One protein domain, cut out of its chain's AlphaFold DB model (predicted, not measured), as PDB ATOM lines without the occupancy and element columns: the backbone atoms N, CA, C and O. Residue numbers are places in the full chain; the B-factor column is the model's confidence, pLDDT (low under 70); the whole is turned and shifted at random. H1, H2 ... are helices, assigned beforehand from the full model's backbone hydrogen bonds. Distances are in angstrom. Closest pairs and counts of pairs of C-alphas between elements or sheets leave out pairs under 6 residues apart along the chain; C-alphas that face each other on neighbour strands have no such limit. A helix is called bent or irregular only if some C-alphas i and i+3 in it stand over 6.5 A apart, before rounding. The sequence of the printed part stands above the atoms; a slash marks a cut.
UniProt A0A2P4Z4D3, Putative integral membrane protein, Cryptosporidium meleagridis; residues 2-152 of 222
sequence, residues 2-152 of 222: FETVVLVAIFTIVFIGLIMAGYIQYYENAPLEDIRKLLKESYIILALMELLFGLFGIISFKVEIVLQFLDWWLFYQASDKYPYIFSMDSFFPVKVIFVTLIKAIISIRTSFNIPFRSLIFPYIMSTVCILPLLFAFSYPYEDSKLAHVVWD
ATOM      1  N   PHE A   2       7.691  55.893 -28.994       64.56
ATOM      2  CA  PHE A   2       8.236  55.065 -27.905       64.56
ATOM      3  C   PHE A   2       8.524  55.840 -26.602       64.56
ATOM      4  O   PHE A   2       8.125  55.402 -25.530       64.56
ATOM      5  N   GLU A   3       9.124  57.030 -26.691       70.69
ATOM      6  CA  GLU A   3       9.362  57.910 -25.531       70.69
ATOM      7  C   GLU A   3       8.058  58.340 -24.850       70.69
ATOM      8  O   GLU A   3       7.963  58.343 -23.628       70.69
ATOM      9  N   THR A   4       7.022  58.626 -25.642       73.19
ATOM     10  CA  THR A   4       5.689  58.992 -25.154       73.19
ATOM     11  C   THR A   4       5.039  57.840 -24.387       73.19
ATOM     12  O   THR A   4       4.459  58.067 -23.334       73.19
ATOM     13  N   VAL A   5       5.179  56.599 -24.868       73.25
ATOM     14  CA  VAL A   5       4.672  55.396 -24.181       73.25
ATOM     15  C   VAL A   5       5.376  55.185 -22.840       73.25
ATOM     16  O   VAL A   5       4.722  54.888 -21.845       73.25
ATOM     17  N   VAL A   6       6.694  55.390 -22.790       73.50
ATOM     18  CA  VAL A   6       7.484  55.278 -21.554       73.50
ATOM     19  C   VAL A   6       7.074  56.353 -20.547       73.50
ATOM     20  O   VAL A   6       6.851  56.041 -19.381       73.50
ATOM     21  N   LEU A   7       6.914  57.598 -20.997       72.75
ATOM     22  CA  LEU A   7       6.460  58.714 -20.163       72.75
ATOM     23  C   LEU A   7       5.056  58.478 -19.603       72.75
ATOM     24  O   LEU A   7       4.841  58.655 -18.406       72.75
ATOM     25  N   VAL A   8       4.121  58.028 -20.443       73.62
ATOM     26  CA  VAL A   8       2.762  57.674 -20.014       73.62
ATOM     27  C   VAL A   8       2.804  56.537 -18.997       73.62
ATOM     28  O   VAL A   8       2.182  56.658 -17.949       73.62
ATOM     29  N   ALA A   9       3.595  55.486 -19.236       72.81
ATOM     30  CA  ALA A   9       3.742  54.384 -18.288       72.81
ATOM     31  C   ALA A   9       4.284  54.860 -16.929       72.81
ATOM     32  O   ALA A   9       3.721  54.506 -15.898       72.81
ATOM     33  N   ILE A  10       5.320  55.710 -16.912       75.81
ATOM     34  CA  ILE A  10       5.863  56.291 -15.672       75.81
ATOM     35  C   ILE A  10       4.788  57.105 -14.949       75.81
ATOM     36  O   ILE A  10       4.576  56.902 -13.756       75.81
ATOM     37  N   PHE A  11       4.092  57.999 -15.656       74.12
ATOM     38  CA  PHE A  11       3.051  58.826 -15.049       74.12
ATOM     39  C   PHE A  11       1.910  57.989 -14.483       74.12
ATOM     40  O   PHE A  11       1.487  58.238 -13.359       74.12
ATOM     41  N   THR A  12       1.445  56.972 -15.208       74.50
ATOM     42  CA  THR A  12       0.397  56.065 -14.731       74.50
ATOM     43  C   THR A  12       0.845  55.308 -13.482       74.50
ATOM     44  O   THR A  12       0.097  55.234 -12.514       74.50
ATOM     45  N   ILE A  13       2.076  54.800 -13.464       75.06
ATOM     46  CA  ILE A  13       2.642  54.046 -12.339       75.06
ATOM     47  C   ILE A  13       2.796  54.928 -11.095       75.06
ATOM     48  O   ILE A  13       2.372  54.541 -10.008       75.06
ATOM     49  N   VAL A  14       3.355  56.132 -11.253       74.38
ATOM     50  CA  VAL A  14       3.506  57.100 -10.155       74.38
ATOM     51  C   VAL A  14       2.139  57.537  -9.639       74.38
ATOM     52  O   VAL A  14       1.926  57.581  -8.432       74.38
ATOM     53  N   PHE A  15       1.193  57.810 -10.535       76.25
ATOM     54  CA  PHE A  15      -0.161  58.208 -10.168       76.25
ATOM     55  C   PHE A  15      -0.898  57.104  -9.398       76.25
ATOM     56  O   PHE A  15      -1.498  57.386  -8.365       76.25
ATOM     57  N   ILE A  16      -0.793  55.842  -9.830       75.38
ATOM     58  CA  ILE A  16      -1.346  54.689  -9.101       75.38
ATOM     59  C   ILE A  16      -0.688  54.558  -7.724       75.38
ATOM     60  O   ILE A  16      -1.393  54.389  -6.730       75.38
ATOM     61  N   GLY A  17       0.641  54.677  -7.647       72.81
ATOM     62  CA  GLY A  17       1.376  54.631  -6.383       72.81
ATOM     63  C   GLY A  17       0.933  55.724  -5.406       72.81
ATOM     64  O   GLY A  17       0.666  55.431  -4.243       72.81
ATOM     65  N   LEU A  18       0.775  56.961  -5.888       75.56
ATOM     66  CA  LEU A  18       0.293  58.092  -5.092       75.56
ATOM     67  C   LEU A  18      -1.163  57.919  -4.650       75.56
ATOM     68  O   LEU A  18      -1.479  58.231  -3.506       75.56
ATOM     69  N   ILE A  19      -2.040  57.393  -5.510       78.00
ATOM     70  CA  ILE A  19      -3.425  57.087  -5.129       78.00
ATOM     71  C   ILE A  19      -3.454  56.022  -4.037       78.00
ATOM     72  O   ILE A  19      -4.159  56.201  -3.051       78.00
ATOM     73  N   MET A  20      -2.695  54.933  -4.183       73.88
ATOM     74  CA  MET A  20      -2.644  53.888  -3.157       73.88
ATOM     75  C   MET A  20      -2.085  54.419  -1.837       73.88
ATOM     76  O   MET A  20      -2.645  54.137  -0.783       73.88
ATOM     77  N   ALA A  21      -1.019  55.218  -1.893       72.56
ATOM     78  CA  ALA A  21      -0.419  55.833  -0.717       72.56
ATOM     79  C   ALA A  21      -1.389  56.800  -0.016       72.56
ATOM     80  O   ALA A  21      -1.594  56.700   1.191       72.56
ATOM     81  N   GLY A  22      -2.052  57.673  -0.779       73.25
ATOM     82  CA  GLY A  22      -3.071  58.581  -0.256       73.25
ATOM     83  C   GLY A  22      -4.301  57.844   0.279       73.25
ATOM     84  O   GLY A  22      -4.884  58.266   1.273       73.25
ATOM     85  N   TYR A  23      -4.669  56.711  -0.327       76.31
ATOM     86  CA  TYR A  23      -5.741  55.855   0.174       76.31
ATOM     87  C   TYR A  23      -5.365  55.230   1.518       76.31
ATOM     88  O   TYR A  23      -6.170  55.268   2.439       76.31
ATOM     89  N   ILE A  24      -4.135  54.735   1.682       73.88
ATOM     90  CA  ILE A  24      -3.648  54.235   2.975       73.88
ATOM     91  C   ILE A  24      -3.679  55.345   4.034       73.88
ATOM     92  O   ILE A  24      -4.201  55.127   5.126       73.88
ATOM     93  N   GLN A  25      -3.196  56.541   3.695       71.50
ATOM     94  CA  GLN A  25      -3.169  57.680   4.613       71.50
ATOM     95  C   GLN A  25      -4.579  58.163   4.997       71.50
ATOM     96  O   GLN A  25      -4.823  58.532   6.140       71.50
ATOM     97  N   TYR A  26      -5.552  58.097   4.085       72.50
ATOM     98  CA  TYR A  26      -6.952  58.401   4.404       72.50
ATOM     99  C   TYR A  26      -7.527  57.471   5.494       72.50
ATOM    100  O   TYR A  26      -8.382  57.885   6.278       72.50
ATOM    101  N   TYR A  27      -7.026  56.234   5.583       70.44
ATOM    102  CA  TYR A  27      -7.401  55.248   6.600       70.44
ATOM    103  C   TYR A  27      -6.478  55.252   7.834       70.44
ATOM    104  O   TYR A  27      -6.520  54.312   8.622       70.44
ATOM    105  N   GLU A  28      -5.694  56.307   8.070       67.81
ATOM    106  CA  GLU A  28      -4.769  56.405   9.213       67.81
ATOM    107  C   GLU A  28      -5.449  56.221  10.590       67.81
ATOM    108  O   GLU A  28      -4.842  55.729  11.539       67.81
ATOM    109  N   ASN A  29      -6.741  56.550  10.694       67.06
ATOM    110  CA  ASN A  29      -7.536  56.380  11.917       67.06
ATOM    111  C   ASN A  29      -8.246  55.016  12.033       67.06
ATOM    112  O   ASN A  29      -8.992  54.795  12.994       67.06
ATOM    113  N   ALA A  30      -8.073  54.128  11.052       68.88
ATOM    114  CA  ALA A  30      -8.702  52.815  11.019       68.88
ATOM    115  C   ALA A  30      -8.008  51.816  11.970       68.88
ATOM    116  O   ALA A  30      -6.855  52.015  12.364       68.88
ATOM    117  N   PRO A  31      -8.689  50.718  12.346       70.50
ATOM    118  CA  PRO A  31      -8.067  49.605  13.055       70.50
ATOM    119  C   PRO A  31      -6.822  49.078  12.331       70.50
ATOM    120  O   PRO A  31      -6.749  49.036  11.101       70.50
ATOM    121  N   LEU A  32      -5.850  48.603  13.105       70.62
ATOM    122  CA  LEU A  32      -4.576  48.095  12.596       70.62
ATOM    123  C   LEU A  32      -4.767  46.899  11.646       70.62
ATOM    124  O   LEU A  32      -4.039  46.767  10.659       70.62
ATOM    125  N   GLU A  33      -5.761  46.043  11.906       70.94
ATOM    126  CA  GLU A  33      -6.124  44.945  11.007       70.94
ATOM    127  C   GLU A  33      -6.568  45.427   9.619       70.94
ATOM    128  O   GLU A  33      -6.216  44.789   8.623       70.94
ATOM    129  N   ASP A  34      -7.286  46.549   9.540       73.69
ATOM    130  CA  ASP A  34      -7.790  47.095   8.279       73.69
ATOM    131  C   ASP A  34      -6.650  47.681   7.445       73.69
ATOM    132  O   ASP A  34      -6.558  47.400   6.249       73.69
ATOM    133  N   ILE A  35      -5.704  48.387   8.075       74.38
ATOM    134  CA  ILE A  35      -4.508  48.893   7.383       74.38
ATOM    135  C   ILE A  35      -3.628  47.730   6.902       74.38
ATOM    136  O   ILE A  35      -3.154  47.729   5.764       74.38
ATOM    137  N   ARG A  36      -3.457  46.677   7.715       74.88
ATOM    138  CA  ARG A  36      -2.754  45.453   7.287       74.88
ATOM    139  C   ARG A  36      -3.449  44.771   6.110       74.88
ATOM    140  O   ARG A  36      -2.767  44.228   5.240       74.88
ATOM    141  N   LYS A  37      -4.783  44.748   6.088       79.81
ATOM    142  CA  LYS A  37      -5.560  44.203   4.968       79.81
ATOM    143  C   LYS A  37      -5.342  45.038   3.707       79.81
ATOM    144  O   LYS A  37      -5.051  44.467   2.661       79.81
ATOM    145  N   LEU A  38      -5.384  46.360   3.836       78.50
ATOM    146  CA  LEU A  38      -5.143  47.298   2.746       78.50
ATOM    147  C   LEU A  38      -3.744  47.118   2.139       78.50
ATOM    148  O   LEU A  38      -3.609  46.953   0.931       78.50
ATOM    149  N   LEU A  39      -2.712  47.025   2.983       79.31
ATOM    150  CA  LEU A  39      -1.336  46.744   2.562       79.31
ATOM    151  C   LEU A  39      -1.220  45.416   1.794       79.31
ATOM    152  O   LEU A  39      -0.509  45.345   0.791       79.31
ATOM    153  N   LYS A  40      -1.935  44.365   2.229       82.56
ATOM    154  CA  LYS A  40      -1.985  43.069   1.524       82.56
ATOM    155  C   LYS A  40      -2.630  43.190   0.152       82.56
ATOM    156  O   LYS A  40      -2.107  42.628  -0.806       82.56
ATOM    157  N   GLU A  41      -3.734  43.918   0.048       81.62
ATOM    158  CA  GLU A  41      -4.410  44.162  -1.228       81.62
ATOM    159  C   GLU A  41      -3.516  44.966  -2.184       81.62
ATOM    160  O   GLU A  41      -3.337  44.561  -3.334       81.62
ATOM    161  N   SER A  42      -2.859  46.028  -1.703       80.88
ATOM    162  CA  SER A  42      -1.900  46.810  -2.492       80.88
ATOM    163  C   SER A  42      -0.722  45.965  -2.984       80.88
ATOM    164  O   SER A  42      -0.340  46.065  -4.151       80.88
ATOM    165  N   TYR A  43      -0.174  45.086  -2.138       84.12
ATOM    166  CA  TYR A  43       0.886  44.164  -2.547       84.12
ATOM    167  C   TYR A  43       0.429  43.180  -3.625       84.12
ATOM    168  O   TYR A  43       1.158  42.967  -4.589       84.12
ATOM    169  N   ILE A  44      -0.778  42.614  -3.512       84.31
ATOM    170  CA  ILE A  44      -1.326  41.721  -4.544       84.31
ATOM    171  C   ILE A  44      -1.430  42.456  -5.885       84.31
ATOM    172  O   ILE A  44      -1.078  41.892  -6.918       84.31
ATOM    173  N   ILE A  45      -1.865  43.719  -5.883       82.56
ATOM    174  CA  ILE A  45      -1.954  44.513  -7.114       82.56
ATOM    175  C   ILE A  45      -0.561  44.753  -7.711       82.56
ATOM    176  O   ILE A  45      -0.378  44.563  -8.913       82.56
ATOM    177  N   LEU A  46       0.430  45.108  -6.888       82.06
ATOM    178  CA  LEU A  46       1.815  45.278  -7.339       82.06
ATOM    179  C   LEU A  46       2.408  43.980  -7.897       82.06
ATOM    180  O   LEU A  46       2.997  43.995  -8.972       82.06
ATOM    181  N   ALA A  47       2.188  42.863  -7.208       84.56
ATOM    182  CA  ALA A  47       2.596  41.530  -7.628       84.56
ATOM    183  C   ALA A  47       1.999  41.140  -8.989       84.56
ATOM    184  O   ALA A  47       2.694  40.598  -9.844       84.56
ATOM    185  N   LEU A  48       0.713  41.427  -9.209       84.00
ATOM    186  CA  LEU A  48       0.054  41.170 -10.490       84.00
ATOM    187  C   LEU A  48       0.585  42.083 -11.597       84.00
ATOM    188  O   LEU A  48       0.754  41.637 -12.729       84.00
ATOM    189  N   MET A  49       0.860  43.349 -11.284       81.31
ATOM    190  CA  MET A  49       1.437  44.291 -12.239       81.31
ATOM    191  C   MET A  49       2.859  43.882 -12.646       81.31
ATOM    192  O   MET A  49       3.196  43.917 -13.828       81.31
ATOM    193  N   GLU A  50       3.673  43.438 -11.690       81.69
ATOM    194  CA  GLU A  50       4.998  42.869 -11.939       81.69
ATOM    195  C   GLU A  50       4.923  41.629 -12.834       81.69
ATOM    196  O   GLU A  50       5.661  41.540 -13.817       81.69
ATOM    197  N   LEU A  51       3.958  40.745 -12.572       84.12
ATOM    198  CA  LEU A  51       3.733  39.555 -13.385       84.12
ATOM    199  C   LEU A  51       3.304  39.894 -14.820       84.12
ATOM    200  O   LEU A  51       3.757  39.282 -15.785       84.12
ATOM    201  N   LEU A  52       2.464  40.919 -14.995       81.88
ATOM    202  CA  LEU A  52       2.102  41.418 -16.323       81.88
ATOM    203  C   LEU A  52       3.337  41.905 -17.089       81.88
ATOM    204  O   LEU A  52       3.493  41.568 -18.262       81.88
ATOM    205  N   PHE A  53       4.240  42.647 -16.443       76.56
ATOM    206  CA  PHE A  53       5.495  43.067 -17.072       76.56
ATOM    207  C   PHE A  53       6.390  41.878 -17.458       76.56
ATOM    208  O   PHE A  53       7.007  41.898 -18.528       76.56
ATOM    209  N   GLY A  54       6.415  40.827 -16.638       75.75
ATOM    210  CA  GLY A  54       7.066  39.558 -16.961       75.75
ATOM    211  C   GLY A  54       6.483  38.877 -18.200       75.75
ATOM    212  O   GLY A  54       7.221  38.514 -19.118       75.75
ATOM    213  N   LEU A  55       5.152  38.815 -18.304       79.38
ATOM    214  CA  LEU A  55       4.443  38.274 -19.473       79.38
ATOM    215  C   LEU A  55       4.700  39.066 -20.763       79.38
ATOM    216  O   LEU A  55       4.734  38.476 -21.843       79.38
ATOM    217  N   PHE A  56       4.945  40.378 -20.674       76.88
ATOM    218  CA  PHE A  56       5.396  41.195 -21.813       76.88
ATOM    219  C   PHE A  56       6.853  40.924 -22.226       76.88
ATOM    220  O   PHE A  56       7.369  41.555 -23.152       76.88
ATOM    221  N   GLY A  57       7.524  39.982 -21.563       71.19
ATOM    222  CA  GLY A  57       8.883  39.565 -21.871       71.19
ATOM    223  C   GLY A  57       9.936  40.577 -21.436       71.19
ATOM    224  O   GLY A  57      11.041  40.534 -21.965       71.19
ATOM    225  N   ILE A  58       9.616  41.487 -20.502       76.06
ATOM    226  CA  ILE A  58      10.559  42.503 -19.993       76.06
ATOM    227  C   ILE A  58      11.648  41.866 -19.128       76.06
ATOM    228  O   ILE A  58      12.758  42.389 -19.049       76.06
ATOM    229  N   ILE A  59      11.346  40.729 -18.499       77.81
ATOM    230  CA  ILE A  59      12.273  39.928 -17.703       77.81
ATOM    231  C   ILE A  59      12.019  38.447 -18.008       77.81
ATOM    232  O   ILE A  59      10.912  38.046 -18.354       77.81
ATOM    233  N   SER A  60      13.058  37.612 -17.916       80.56
ATOM    234  CA  SER A  60      12.893  36.161 -18.034       80.56
ATOM    235  C   SER A  60      12.038  35.621 -16.890       80.56
ATOM    236  O   SER A  60      12.321  35.919 -15.734       80.56
ATOM    237  N   PHE A  61      11.106  34.716 -17.188       81.75
ATOM    238  CA  PHE A  61      10.259  34.063 -16.184       81.75
ATOM    239  C   PHE A  61      11.041  33.461 -14.998       81.75
ATOM    240  O   PHE A  61      10.609  33.519 -13.850       81.75
ATOM    241  N   LYS A  62      12.248  32.923 -15.239       84.62
ATOM    242  CA  LYS A  62      13.114  32.407 -14.159       84.62
ATOM    243  C   LYS A  62      13.542  33.499 -13.180       84.62
ATOM    244  O   LYS A  62      13.645  33.249 -11.987       84.62
ATOM    245  N   VAL A  63      13.839  34.682 -13.704       85.25
ATOM    246  CA  VAL A  63      14.264  35.844 -12.921       85.25
ATOM    247  C   VAL A  63      13.056  36.454 -12.228       85.25
ATOM    248  O   VAL A  63      13.132  36.739 -11.043       85.25
ATOM    249  N   GLU A  64      11.930  36.559 -12.924       83.50
ATOM    250  CA  GLU A  64      10.659  37.027 -12.374       83.50
ATOM    251  C   GLU A  64      10.242  36.248 -11.120       83.50
ATOM    252  O   GLU A  64       9.929  36.863 -10.109       83.50
ATOM    253  N   ILE A  65      10.365  34.914 -11.114       86.50
ATOM    254  CA  ILE A  65      10.122  34.098  -9.908       86.50
ATOM    255  C   ILE A  65      11.012  34.534  -8.734       86.50
ATOM    256  O   ILE A  65      10.548  34.612  -7.595       86.50
ATOM    257  N   VAL A  66      12.295  34.808  -8.992       88.12
ATOM    258  CA  VAL A  66      13.244  35.243  -7.955       88.12
ATOM    259  C   VAL A  66      12.873  36.630  -7.431       88.12
ATOM    260  O   VAL A  66      12.889  36.841  -6.222       88.12
ATOM    261  N   LEU A  67      12.515  37.560  -8.317       86.56
ATOM    262  CA  LEU A  67      12.110  38.916  -7.940       86.56
ATOM    263  C   LEU A  67      10.813  38.888  -7.119       86.56
ATOM    264  O   LEU A  67      10.778  39.444  -6.024       86.56
ATOM    265  N   GLN A  68       9.827  38.104  -7.555       85.88
ATOM    266  CA  GLN A  68       8.570  37.898  -6.841       85.88
ATOM    267  C   GLN A  68       8.782  37.321  -5.436       85.88
ATOM    268  O   GLN A  68       8.108  37.710  -4.480       85.88
ATOM    269  N   PHE A  69       9.730  36.390  -5.296       88.06
ATOM    270  CA  PHE A  69      10.101  35.829  -3.999       88.06
ATOM    271  C   PHE A  69      10.719  36.885  -3.074       88.06
ATOM    272  O   PHE A  69      10.399  36.909  -1.885       88.06
ATOM    273  N   LEU A  70      11.572  37.770  -3.601       87.12
ATOM    274  CA  LEU A  70      12.155  38.869  -2.827       87.12
ATOM    275  C   LEU A  70      11.080  39.841  -2.326       87.12
ATOM    276  O   LEU A  70      11.119  40.226  -1.155       87.12
ATOM    277  N   ASP A  71      10.098  40.188  -3.159       85.06
ATOM    278  CA  ASP A  71       9.011  41.073  -2.730       85.06
ATOM    279  C   ASP A  71       8.091  40.405  -1.730       85.06
ATOM    280  O   ASP A  71       7.692  41.034  -0.757       85.06
ATOM    281  N   TRP A  72       7.766  39.129  -1.947       86.56
ATOM    282  CA  TRP A  72       6.984  38.358  -0.990       86.56
ATOM    283  C   TRP A  72       7.684  38.313   0.366       86.56
ATOM    284  O   TRP A  72       7.051  38.548   1.394       86.56
ATOM    285  N   TRP A  73       8.996  38.073   0.375       85.19
ATOM    286  CA  TRP A  73       9.786  38.035   1.597       85.19
ATOM    287  C   TRP A  73       9.796  39.388   2.320       85.19
ATOM    288  O   TRP A  73       9.528  39.437   3.525       85.19
ATOM    289  N   LEU A  74      10.055  40.484   1.599       81.06
ATOM    290  CA  LEU A  74      10.002  41.837   2.160       81.06
ATOM    291  C   LEU A  74       8.610  42.174   2.687       81.06
ATOM    292  O   LEU A  74       8.476  42.631   3.821       81.06
ATOM    293  N   PHE A  75       7.581  41.932   1.878       83.06
ATOM    294  CA  PHE A  75       6.206  42.262   2.206       83.06
ATOM    295  C   PHE A  75       5.717  41.486   3.427       83.06
ATOM    296  O   PHE A  75       5.117  42.060   4.332       83.06
ATOM    297  N   TYR A  76       5.990  40.185   3.478       81.50
ATOM    298  CA  TYR A  76       5.558  39.338   4.581       81.50
ATOM    299  C   TYR A  76       6.224  39.757   5.896       81.50
ATOM    300  O   TYR A  76       5.546  39.905   6.912       81.50
ATOM    301  N   GLN A  77       7.524  40.066   5.865       77.44
ATOM    302  CA  GLN A  77       8.218  40.579   7.044       77.44
ATOM    303  C   GLN A  77       7.734  41.967   7.464       77.44
ATOM    304  O   GLN A  77       7.567  42.205   8.658       77.44
ATOM    305  N   ALA A  78       7.459  42.857   6.513       74.56
ATOM    306  CA  ALA A  78       6.864  44.153   6.808       74.56
ATOM    307  C   ALA A  78       5.469  44.010   7.432       74.56
ATOM    308  O   ALA A  78       5.161  44.691   8.402       74.56
ATOM    309  N   SER A  79       4.631  43.115   6.900       74.62
ATOM    310  CA  SER A  79       3.257  42.902   7.366       74.62
ATOM    311  C   SER A  79       3.213  42.345   8.788       74.62
ATOM    312  O   SER A  79       2.400  42.807   9.591       74.62
ATOM    313  N   ASP A  80       4.107  41.407   9.112       72.31
ATOM    314  CA  ASP A  80       4.248  40.858  10.464       72.31
ATOM    315  C   ASP A  80       4.792  41.901  11.448       72.31
ATOM    316  O   ASP A  80       4.345  41.960  12.595       72.31
ATOM    317  N   LYS A  81       5.730  42.746  11.001       69.69
ATOM    318  CA  LYS A  81       6.308  43.814  11.825       69.69
ATOM    319  C   LYS A  81       5.419  45.048  11.934       69.69
ATOM    320  O   LYS A  81       5.596  45.809  12.872       69.69
ATOM    321  N   TYR A  82       4.469  45.274  11.029       68.69
ATOM    322  CA  TYR A  82       3.615  46.463  11.041       68.69
ATOM    323  C   TYR A  82       2.864  46.608  12.378       68.69
ATOM    324  O   TYR A  82       2.221  45.634  12.791       68.69
ATOM    325  N   PRO A  83       2.880  47.783  13.046       64.56
ATOM    326  CA  PRO A  83       3.392  49.092  12.600       64.56
ATOM    327  C   PRO A  83       4.870  49.388  12.950       64.56
ATOM    328  O   PRO A  83       5.380  50.444  12.598       64.56
ATOM    329  N   TYR A  84       5.591  48.464  13.588       68.12
ATOM    330  CA  TYR A  84       6.975  48.590  14.089       68.12
ATOM    331  C   TYR A  84       8.078  48.577  13.011       68.12
ATOM    332  O   TYR A  84       9.214  48.181  13.265       68.12
ATOM    333  N   ILE A  85       7.761  48.949  11.774       62.28
ATOM    334  CA  ILE A  85       8.631  48.715  10.611       62.28
ATOM    335  C   ILE A  85       9.934  49.538  10.692       62.28
ATOM    336  O   ILE A  85      10.998  49.038  10.319       62.28
ATOM    337  N   PHE A  86       9.858  50.761  11.227       63.22
ATOM    338  CA  PHE A  86      10.944  51.750  11.267       63.22
ATOM    339  C   PHE A  86      11.351  52.153  12.698       63.22
ATOM    340  O   PHE A  86      11.686  53.311  12.934       63.22
ATOM    341  N   SER A  87      11.305  51.237  13.675       61.91
ATOM    342  CA  SER A  87      11.848  51.549  15.007       61.91
ATOM    343  C   SER A  87      13.364  51.814  14.941       61.91
ATOM    344  O   SER A  87      14.043  51.312  14.043       61.91
ATOM    345  N   MET A  88      13.897  52.598  15.888       57.78
ATOM    346  CA  MET A  88      15.323  52.979  15.953       57.78
ATOM    347  C   MET A  88      16.284  51.775  15.928       57.78
ATOM    348  O   MET A  88      17.387  51.891  15.400       57.78
ATOM    349  N   ASP A  89      15.840  50.618  16.427       57.62
ATOM    350  CA  ASP A  89      16.626  49.378  16.489       57.62
ATOM    351  C   ASP A  89      16.295  48.377  15.365       57.62
ATOM    352  O   ASP A  89      16.810  47.261  15.353       57.62
ATOM    353  N   SER A  90      15.426  48.741  14.415       64.50
ATOM    354  CA  SER A  90      14.976  47.838  13.352       64.50
ATOM    355  C   SER A  90      15.984  47.773  12.205       64.50
ATOM    356  O   SER A  90      16.226  48.755  11.501       64.50
ATOM    357  N   PHE A  91      16.492  46.575  11.906       72.75
ATOM    358  CA  PHE A  91      17.290  46.326  10.691       72.75
ATOM    359  C   PHE A  91      16.448  46.262   9.403       72.75
ATOM    360  O   PHE A  91      16.979  46.110   8.297       72.75
ATOM    361  N   PHE A  92      15.124  46.355   9.520       75.75
ATOM    362  CA  PHE A  92      14.212  46.176   8.397       75.75
ATOM    363  C   PHE A  92      14.359  47.235   7.283       75.75
ATOM    364  O   PHE A  92      14.420  46.834   6.120       75.75
ATOM    365  N   PRO A  93      14.497  48.547   7.562       73.81
ATOM    366  CA  PRO A  93      14.652  49.561   6.514       73.81
ATOM    367  C   PRO A  93      15.925  49.350   5.688       73.81
ATOM    368  O   PRO A  93      15.904  49.435   4.460       73.81
ATOM    369  N   VAL A  94      17.025  48.981   6.353       78.75
ATOM    370  CA  VAL A  94      18.296  48.642   5.696       78.75
ATOM    371  C   VAL A  94      18.113  47.434   4.776       78.75
ATOM    372  O   VAL A  94      18.578  47.442   3.636       78.75
ATOM    373  N   LYS A  95      17.380  46.412   5.232       82.12
ATOM    374  CA  LYS A  95      17.050  45.239   4.420       82.12
ATOM    375  C   LYS A  95      16.194  45.591   3.203       82.12
ATOM    376  O   LYS A  95      16.481  45.095   2.116       82.12
ATOM    377  N   VAL A  96      15.184  46.448   3.360       81.56
ATOM    378  CA  VAL A  96      14.359  46.939   2.244       81.56
ATOM    379  C   VAL A  96      15.246  47.604   1.195       81.56
ATOM    380  O   VAL A  96      15.169  47.237   0.025       81.56
ATOM    381  N   ILE A  97      16.148  48.502   1.605       81.81
ATOM    382  CA  ILE A  97      17.090  49.177   0.697       81.81
ATOM    383  C   ILE A  97      18.004  48.160  -0.003       81.81
ATOM    384  O   ILE A  97      18.199  48.214  -1.214       81.81
ATOM    385  N   PHE A  98      18.543  47.190   0.732       84.44
ATOM    386  CA  PHE A  98      19.455  46.205   0.157       84.44
ATOM    387  C   PHE A  98      18.766  45.292  -0.869       84.44
ATOM    388  O   PHE A  98      19.281  45.080  -1.968       84.44
ATOM    389  N   VAL A  99      17.576  44.782  -0.543       86.25
ATOM    390  CA  VAL A  99      16.805  43.915  -1.443       86.25
ATOM    391  C   VAL A  99      16.314  44.688  -2.668       86.25
ATOM    392  O   VAL A  99      16.418  44.175  -3.781       86.25
ATOM    393  N   THR A 100      15.854  45.932  -2.502       83.75
ATOM    394  CA  THR A 100      15.442  46.793  -3.627       83.75
ATOM    395  C   THR A 100      16.606  47.110  -4.566       83.75
ATOM    396  O   THR A 100      16.447  47.013  -5.785       83.75
ATOM    397  N   LEU A 101      17.805  47.383  -4.037       85.62
ATOM    398  CA  LEU A 101      19.019  47.550  -4.843       85.62
ATOM    399  C   LEU A 101      19.382  46.278  -5.618       85.62
ATOM    400  O   LEU A 101      19.642  46.349  -6.821       85.62
ATOM    401  N   ILE A 102      19.363  45.111  -4.966       87.00
ATOM    402  CA  ILE A 102      19.605  43.825  -5.638       87.00
ATOM    403  C   ILE A 102      18.592  43.615  -6.766       87.00
ATOM    404  O   ILE A 102      18.980  43.279  -7.887       87.00
ATOM    405  N   LYS A 103      17.308  43.857  -6.488       86.75
ATOM    406  CA  LYS A 103      16.217  43.717  -7.455       86.75
ATOM    407  C   LYS A 103      16.440  44.619  -8.670       86.75
ATOM    408  O   LYS A 103      16.372  44.145  -9.805       86.75
ATOM    409  N   ALA A 104      16.798  45.884  -8.448       84.25
ATOM    410  CA  ALA A 104      17.117  46.830  -9.515       84.25
ATOM    411  C   ALA A 104      18.310  46.363 -10.366       84.25
ATOM    412  O   ALA A 104      18.222  46.352 -11.593       84.25
ATOM    413  N   ILE A 105      19.403  45.914  -9.736       86.69
ATOM    414  CA  ILE A 105      20.603  45.438 -10.444       86.69
ATOM    415  C   ILE A 105      20.283  44.221 -11.316       86.69
ATOM    416  O   ILE A 105      20.679  44.189 -12.485       86.69
ATOM    417  N   ILE A 106      19.566  43.231 -10.770       85.75
ATOM    418  CA  ILE A 106      19.164  42.030 -11.512       85.75
ATOM    419  C   ILE A 106      18.310  42.433 -12.714       85.75
ATOM    420  O   ILE A 106      18.639  42.058 -13.838       85.75
ATOM    421  N   SER A 107      17.292  43.267 -12.488       82.50
ATOM    422  CA  SER A 107      16.350  43.719 -13.517       82.50
ATOM    423  C   SER A 107      17.056  44.445 -14.663       82.50
ATOM    424  O   SER A 107      16.860  44.112 -15.833       82.50
ATOM    425  N   ILE A 108      17.955  45.385 -14.341       83.12
ATOM    426  CA  ILE A 108      18.758  46.107 -15.338       83.12
ATOM    427  C   ILE A 108      19.626  45.126 -16.127       83.12
ATOM    428  O   ILE A 108      19.623  45.171 -17.358       83.12
ATOM    429  N   ARG A 109      20.341  44.213 -15.454       84.19
ATOM    430  CA  ARG A 109      21.223  43.245 -16.127       84.19
ATOM    431  C   ARG A 109      20.467  42.313 -17.064       84.19
ATOM    432  O   ARG A 109      20.970  42.001 -18.140       84.19
ATOM    433  N   THR A 110      19.264  41.895 -16.694       78.31
ATOM    434  CA  THR A 110      18.450  41.008 -17.531       78.31
ATOM    435  C   THR A 110      17.776  41.740 -18.689       78.31
ATOM    436  O   THR A 110      17.499  41.122 -19.713       78.31
ATOM    437  N   SER A 111      17.591  43.060 -18.581       74.38
ATOM    438  CA  SER A 111      16.957  43.887 -19.618       74.38
ATOM    439  C   SER A 111      17.794  44.112 -20.884       74.38
ATOM    440  O   SER A 111      17.248  44.508 -21.914       74.38
ATOM    441  N   PHE A 112      19.111  43.872 -20.846       65.56
ATOM    442  CA  PHE A 112      20.001  44.181 -21.976       65.56
ATOM    443  C   PHE A 112      19.729  43.341 -23.234       65.56
ATOM    444  O   PHE A 112      20.084  43.776 -24.326       65.56
ATOM    445  N   ASN A 113      19.068  42.187 -23.099       65.25
ATOM    446  CA  ASN A 113      18.816  41.244 -24.195       65.25
ATOM    447  C   ASN A 113      17.365  41.262 -24.709       65.25
ATOM    448  O   ASN A 113      16.929  40.299 -25.336       65.25
ATOM    449  N   ILE A 114      16.593  42.311 -24.408       69.12
ATOM    450  CA  ILE A 114      15.131  42.296 -24.557       69.12
ATOM    451  C   ILE A 114      14.648  43.393 -25.520       69.12
ATOM    452  O   ILE A 114      15.142  44.523 -25.457       69.12
ATOM    453  N   PRO A 115      13.665  43.100 -26.401       63.31
ATOM    454  CA  PRO A 115      13.184  44.029 -27.430       63.31
ATOM    455  C   PRO A 115      12.582  45.331 -26.879       63.31
ATOM    456  O   PRO A 115      12.685  46.374 -27.522       63.31
ATOM    457  N   PHE A 116      12.003  45.312 -25.676       70.44
ATOM    458  CA  PHE A 116      11.344  46.470 -25.055       70.44
ATOM    459  C   PHE A 116      12.157  47.081 -23.909       70.44
ATOM    460  O   PHE A 116      11.631  47.383 -22.840       70.44
ATOM    461  N   ARG A 117      13.459  47.286 -24.130       71.94
ATOM    462  CA  ARG A 117      14.395  47.764 -23.099       71.94
ATOM    463  C   ARG A 117      13.969  49.062 -22.404       71.94
ATOM    464  O   ARG A 117      14.276  49.235 -21.234       71.94
ATOM    465  N   SER A 118      13.257  49.970 -23.069       74.69
ATOM    466  CA  SER A 118      12.810  51.226 -22.438       74.69
ATOM    467  C   SER A 118      11.744  51.039 -21.356       74.69
ATOM    468  O   SER A 118      11.638  51.884 -20.470       74.69
ATOM    469  N   LEU A 119      10.992  49.931 -21.388       75.00
ATOM    470  CA  LEU A 119       9.996  49.606 -20.367       75.00
ATOM    471  C   LEU A 119      10.639  49.144 -19.055       75.00
ATOM    472  O   LEU A 119       9.949  49.075 -18.040       75.00
ATOM    473  N   ILE A 120      11.962  48.919 -19.032       77.69
ATOM    474  CA  ILE A 120      12.674  48.568 -17.802       77.69
ATOM    475  C   ILE A 120      12.611  49.682 -16.760       77.69
ATOM    476  O   ILE A 120      12.555  49.406 -15.568       77.69
ATOM    477  N   PHE A 121      12.603  50.945 -17.191       77.00
ATOM    478  CA  PHE A 121      12.567  52.075 -16.273       77.00
ATOM    479  C   PHE A 121      11.189  52.226 -15.599       77.00
ATOM    480  O   PHE A 121      11.153  52.257 -14.370       77.00
ATOM    481  N   PRO A 122      10.055  52.222 -16.339       75.12
ATOM    482  CA  PRO A 122       8.725  52.085 -15.746       75.12
ATOM    483  C   PRO A 122       8.609  50.866 -14.826       75.12
ATOM    484  O   PRO A 122       8.096  50.991 -13.717       75.12
ATOM    485  N   TYR A 123       9.140  49.712 -15.250       78.56
ATOM    486  CA  TYR A 123       9.155  48.497 -14.440       78.56
ATOM    487  C   TYR A 123       9.869  48.729 -13.101       78.56
ATOM    488  O   TYR A 123       9.238  48.559 -12.062       78.56
ATOM    489  N   ILE A 124      11.118  49.212 -13.107       80.31
ATOM    490  CA  ILE A 124      11.900  49.487 -11.889       80.31
ATOM    491  C   ILE A 124      11.173  50.486 -10.988       80.31
ATOM    492  O   ILE A 124      11.034  50.240  -9.793       80.31
ATOM    493  N   MET A 125      10.660  51.587 -11.541       75.56
ATOM    494  CA  MET A 125       9.911  52.572 -10.755       75.56
ATOM    495  C   MET A 125       8.696  51.945 -10.070       75.56
ATOM    496  O   MET A 125       8.394  52.266  -8.924       75.56
ATOM    497  N   SER A 126       8.027  51.019 -10.747       70.56
ATOM    498  CA  SER A 126       6.827  50.376 -10.234       70.56
ATOM    499  C   SER A 126       7.102  49.293  -9.189       70.56
ATOM    500  O   SER A 126       6.420  49.228  -8.171       70.56
ATOM    501  N   THR A 127       8.128  48.472  -9.406       70.69
ATOM    502  CA  THR A 127       8.368  47.249  -8.634       70.69
ATOM    503  C   THR A 127       9.431  47.421  -7.554       70.69
ATOM    504  O   THR A 127       9.457  46.652  -6.596       70.69
ATOM    505  N   VAL A 128      10.303  48.424  -7.684       72.88
ATOM    506  CA  VAL A 128      11.379  48.710  -6.725       72.88
ATOM    507  C   VAL A 128      10.994  49.860  -5.796       72.88
ATOM    508  O   VAL A 128      11.284  49.789  -4.606       72.88
ATOM    509  N   CYS A 129      10.319  50.898  -6.303       73.00
ATOM    510  CA  CYS A 129      10.048  52.108  -5.517       73.00
ATOM    511  C   CYS A 129       8.675  52.109  -4.831       73.00
ATOM    512  O   CYS A 129       8.567  52.623  -3.718       73.00
ATOM    513  N   ILE A 130       7.625  51.542  -5.443       73.81
ATOM    514  CA  ILE A 130       6.264  51.654  -4.883       73.81
ATOM    515  C   ILE A 130       6.118  50.853  -3.590       73.81
ATOM    516  O   ILE A 130       5.522  51.350  -2.643       73.81
ATOM    517  N   LEU A 131       6.688  49.649  -3.503       74.06
ATOM    518  CA  LEU A 131       6.551  48.817  -2.306       74.06
ATOM    519  C   LEU A 131       7.148  49.491  -1.043       74.06
ATOM    520  O   LEU A 131       6.428  49.603  -0.051       74.06
ATOM    521  N   PRO A 132       8.391  50.020  -1.055       73.31
ATOM    522  CA  PRO A 132       8.907  50.833   0.049       73.31
ATOM    523  C   PRO A 132       8.070  52.082   0.342       73.31
ATOM    524  O   PRO A 132       7.863  52.409   1.510       73.31
ATOM    525  N   LEU A 133       7.574  52.767  -0.696       75.69
ATOM    526  CA  LEU A 133       6.729  53.952  -0.529       75.69
ATOM    527  C   LEU A 133       5.426  53.608   0.196       75.69
ATOM    528  O   LEU A 133       5.076  54.300   1.143       75.69
ATOM    529  N   LEU A 134       4.742  52.521  -0.175       75.00
ATOM    530  CA  LEU A 134       3.525  52.080   0.516       75.00
ATOM    531  C   LEU A 134       3.775  51.855   2.007       75.00
ATOM    532  O   LEU A 134       2.951  52.249   2.825       75.00
ATOM    533  N   PHE A 135       4.922  51.278   2.372       72.88
ATOM    534  CA  PHE A 135       5.275  51.102   3.778       72.88
ATOM    535  C   PHE A 135       5.563  52.420   4.489       72.88
ATOM    536  O   PHE A 135       5.087  52.608   5.607       72.88
ATOM    537  N   ALA A 136       6.283  53.340   3.846       73.62
ATOM    538  CA  ALA A 136       6.535  54.667   4.399       73.62
ATOM    539  C   ALA A 136       5.230  55.452   4.623       73.62
ATOM    540  O   ALA A 136       5.039  56.032   5.685       73.62
ATOM    541  N   PHE A 137       4.302  55.416   3.663       72.06
ATOM    542  CA  PHE A 137       3.007  56.099   3.763       72.06
ATOM    543  C   PHE A 137       2.002  55.395   4.676       72.06
ATOM    544  O   PHE A 137       1.081  56.036   5.169       72.06
ATOM    545  N   SER A 138       2.175  54.097   4.926       69.69
ATOM    546  CA  SER A 138       1.397  53.385   5.942       69.69
ATOM    547  C   SER A 138       1.820  53.701   7.368       69.69
ATOM    548  O   SER A 138       1.153  53.263   8.296       69.69
ATOM    549  N   TYR A 139       2.932  54.410   7.566       69.38
ATOM    550  CA  TYR A 139       3.420  54.681   8.905       69.38
ATOM    551  C   TYR A 139       2.435  55.586   9.668       69.38
ATOM    552  O   TYR A 139       2.075  56.645   9.151       69.38
ATOM    553  N   PRO A 140       2.000  55.191  10.879       63.38
ATOM    554  CA  PRO A 140       1.152  56.037  11.710       63.38
ATOM    555  C   PRO A 140       1.896  57.330  12.083       63.38
ATOM    556  O   PRO A 140       2.924  57.256  12.761       63.38
ATOM    557  N   TYR A 141       1.397  58.504  11.677       61.09
ATOM    558  CA  TYR A 141       1.968  59.782  12.112       61.09
ATOM    559  C   TYR A 141       1.628  60.041  13.589       61.09
ATOM    560  O   TYR A 141       0.787  59.361  14.189       61.09
ATOM    561  N   GLU A 142       2.337  60.999  14.193       52.66
ATOM    562  CA  GLU A 142       2.410  61.246  15.645       52.66
ATOM    563  C   GLU A 142       1.044  61.432  16.338       52.66
ATOM    564  O   GLU A 142       0.920  61.111  17.519       52.66
ATOM    565  N   ASP A 143       0.005  61.839  15.602       51.06
ATOM    566  CA  ASP A 143      -1.361  62.039  16.113       51.06
ATOM    567  C   ASP A 143      -2.279  60.807  15.988       51.06
ATOM    568  O   ASP A 143      -3.429  60.819  16.441       51.06
ATOM    569  N   SER A 144      -1.810  59.718  15.376       55.06
ATOM    570  CA  SER A 144      -2.628  58.520  15.196       55.06
ATOM    571  C   SER A 144      -2.776  57.732  16.505       55.06
ATOM    572  O   SER A 144      -1.865  57.620  17.333       55.06
ATOM    573  N   LYS A 145      -3.919  57.053  16.658       55.28
ATOM    574  CA  LYS A 145      -4.196  56.136  17.783       55.28
ATOM    575  C   LYS A 145      -3.216  54.956  17.886       55.28
ATOM    576  O   LYS A 145      -3.364  54.142  18.788       55.28
ATOM    577  N   LEU A 146      -2.254  54.824  16.975       51.88
ATOM    578  CA  LEU A 146      -1.276  53.739  16.932       51.88
ATOM    579  C   LEU A 146       0.141  54.198  17.315       51.88
ATOM    580  O   LEU A 146       0.990  53.340  17.548       51.88
ATOM    581  N   ALA A 147       0.393  55.506  17.458       51.97
ATOM    582  CA  ALA A 147       1.722  56.061  17.740       51.97
ATOM    583  C   ALA A 147       2.358  55.520  19.041       51.97
ATOM    584  O   ALA A 147       3.559  55.267  19.096       51.97
ATOM    585  N   HIS A 148       1.551  55.255  20.074       51.50
ATOM    586  CA  HIS A 148       2.012  54.709  21.360       51.50
ATOM    587  C   HIS A 148       2.292  53.198  21.326       51.50
ATOM    588  O   HIS A 148       3.003  52.685  22.187       51.50
ATOM    589  N   VAL A 149       1.766  52.476  20.332       53.34
ATOM    590  CA  VAL A 149       1.995  51.033  20.179       53.34
ATOM    591  C   VAL A 149       3.388  50.766  19.608       53.34
ATOM    592  O   VAL A 149       3.969  49.751  19.968       53.34
ATOM    593  N   VAL A 150       3.955  51.689  18.814       53.53
ATOM    594  CA  VAL A 150       5.225  51.571  18.056       53.53
ATOM    595  C   VAL A 150       6.474  51.319  18.924       53.53
ATOM    596  O   VAL A 150       7.503  50.897  18.403       53.53
ATOM    597  N   TRP A 151       6.402  51.495  20.246       50.47
ATOM    598  CA  TRP A 151       7.598  51.537  21.097       50.47
ATOM    599  C   TRP A 151       7.858  50.294  21.961       50.47
ATOM    600  O   TRP A 151       8.963  50.173  22.477       50.47
ATOM    601  N   ASP A 152       6.908  49.356  22.116       45.22
ATOM    602  CA  ASP A 152       6.984  48.421  23.261       45.22
ATOM    603  C   ASP A 152       7.317  46.942  22.953       45.22
ATOM    604  O   ASP A 152       7.633  46.187  23.867       45.22
TER     605      ASP A 152
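This is residues 2 to 152 of the 222 residues of the protein "Putative integral membrane protein" of Cryptosporidium meleagridis (UniProt A0A2P4Z4D3). Five long helices stand side by side in an elongated up-and-down bundle, each running against the one before it: H1, H5 and H4 make one row, with H5 in its middle, and H2 and H3 make a second row beside it. An unnamed tail, residues 138 to 152, lies at one end. The printed part has 151 residues with five named helices, H1 to H5 in order, and no named strand: all helix. It is compact, with a radius of gyration of the C-alphas of 16.2 A, and spans 51 by 28 by 21 A.

Start at H1, residues 2 to 26; its residues 20 to 24 alone touch H2, residues 32 to 55, at C-alphas 24 and 35, the closest, 7.0 A apart. H2 and H3, residues 61 to 81, form a hairpin, closest at C-alphas 54 and 64, 6.4 A. H3 touches H4, residues 92 to 111, at a shallow tilt of 12 degrees, closest at C-alphas 67 and 103, 6.3 A. H5, residues 117 to 137, touches H4, closest at C-alphas 100 and 128, 5.5 A. H5 also touches H1, the same way at a shallow tilt of 10 degrees, closest at C-alphas 10 and 122, 5.1 A. H5 touches H2 too, closest at C-alphas 50 and 127, 6.4 A. H1 stays apart from H3 and H4. Every O i to N i+4 pair is within hydrogen-bond range in H1, H2 and H4, against 16 of 17 in H3 and 11 of 17 in H5.

Find C-alpha 2 at (8.236, 55.065, -27.905); from there H1 runs 35.9 A. H2 measures 34.7 A, H3 29.9 A and H4 28.2 A. H5 runs 30.3 A to C-alpha 137 at (3.007, 56.099, 3.763), with a kink of 36 degrees near residue 131; it is only just irregular, C-alphas 128 and 131 being 6.55 A apart.

The farthest C-alphas, Phe 2 and Asp 152, are 51.6 A apart. The printed part has no cut and no long link. Look for pLDDT under 70 in 33 residues, among them 81 to 90 and 138 to 152.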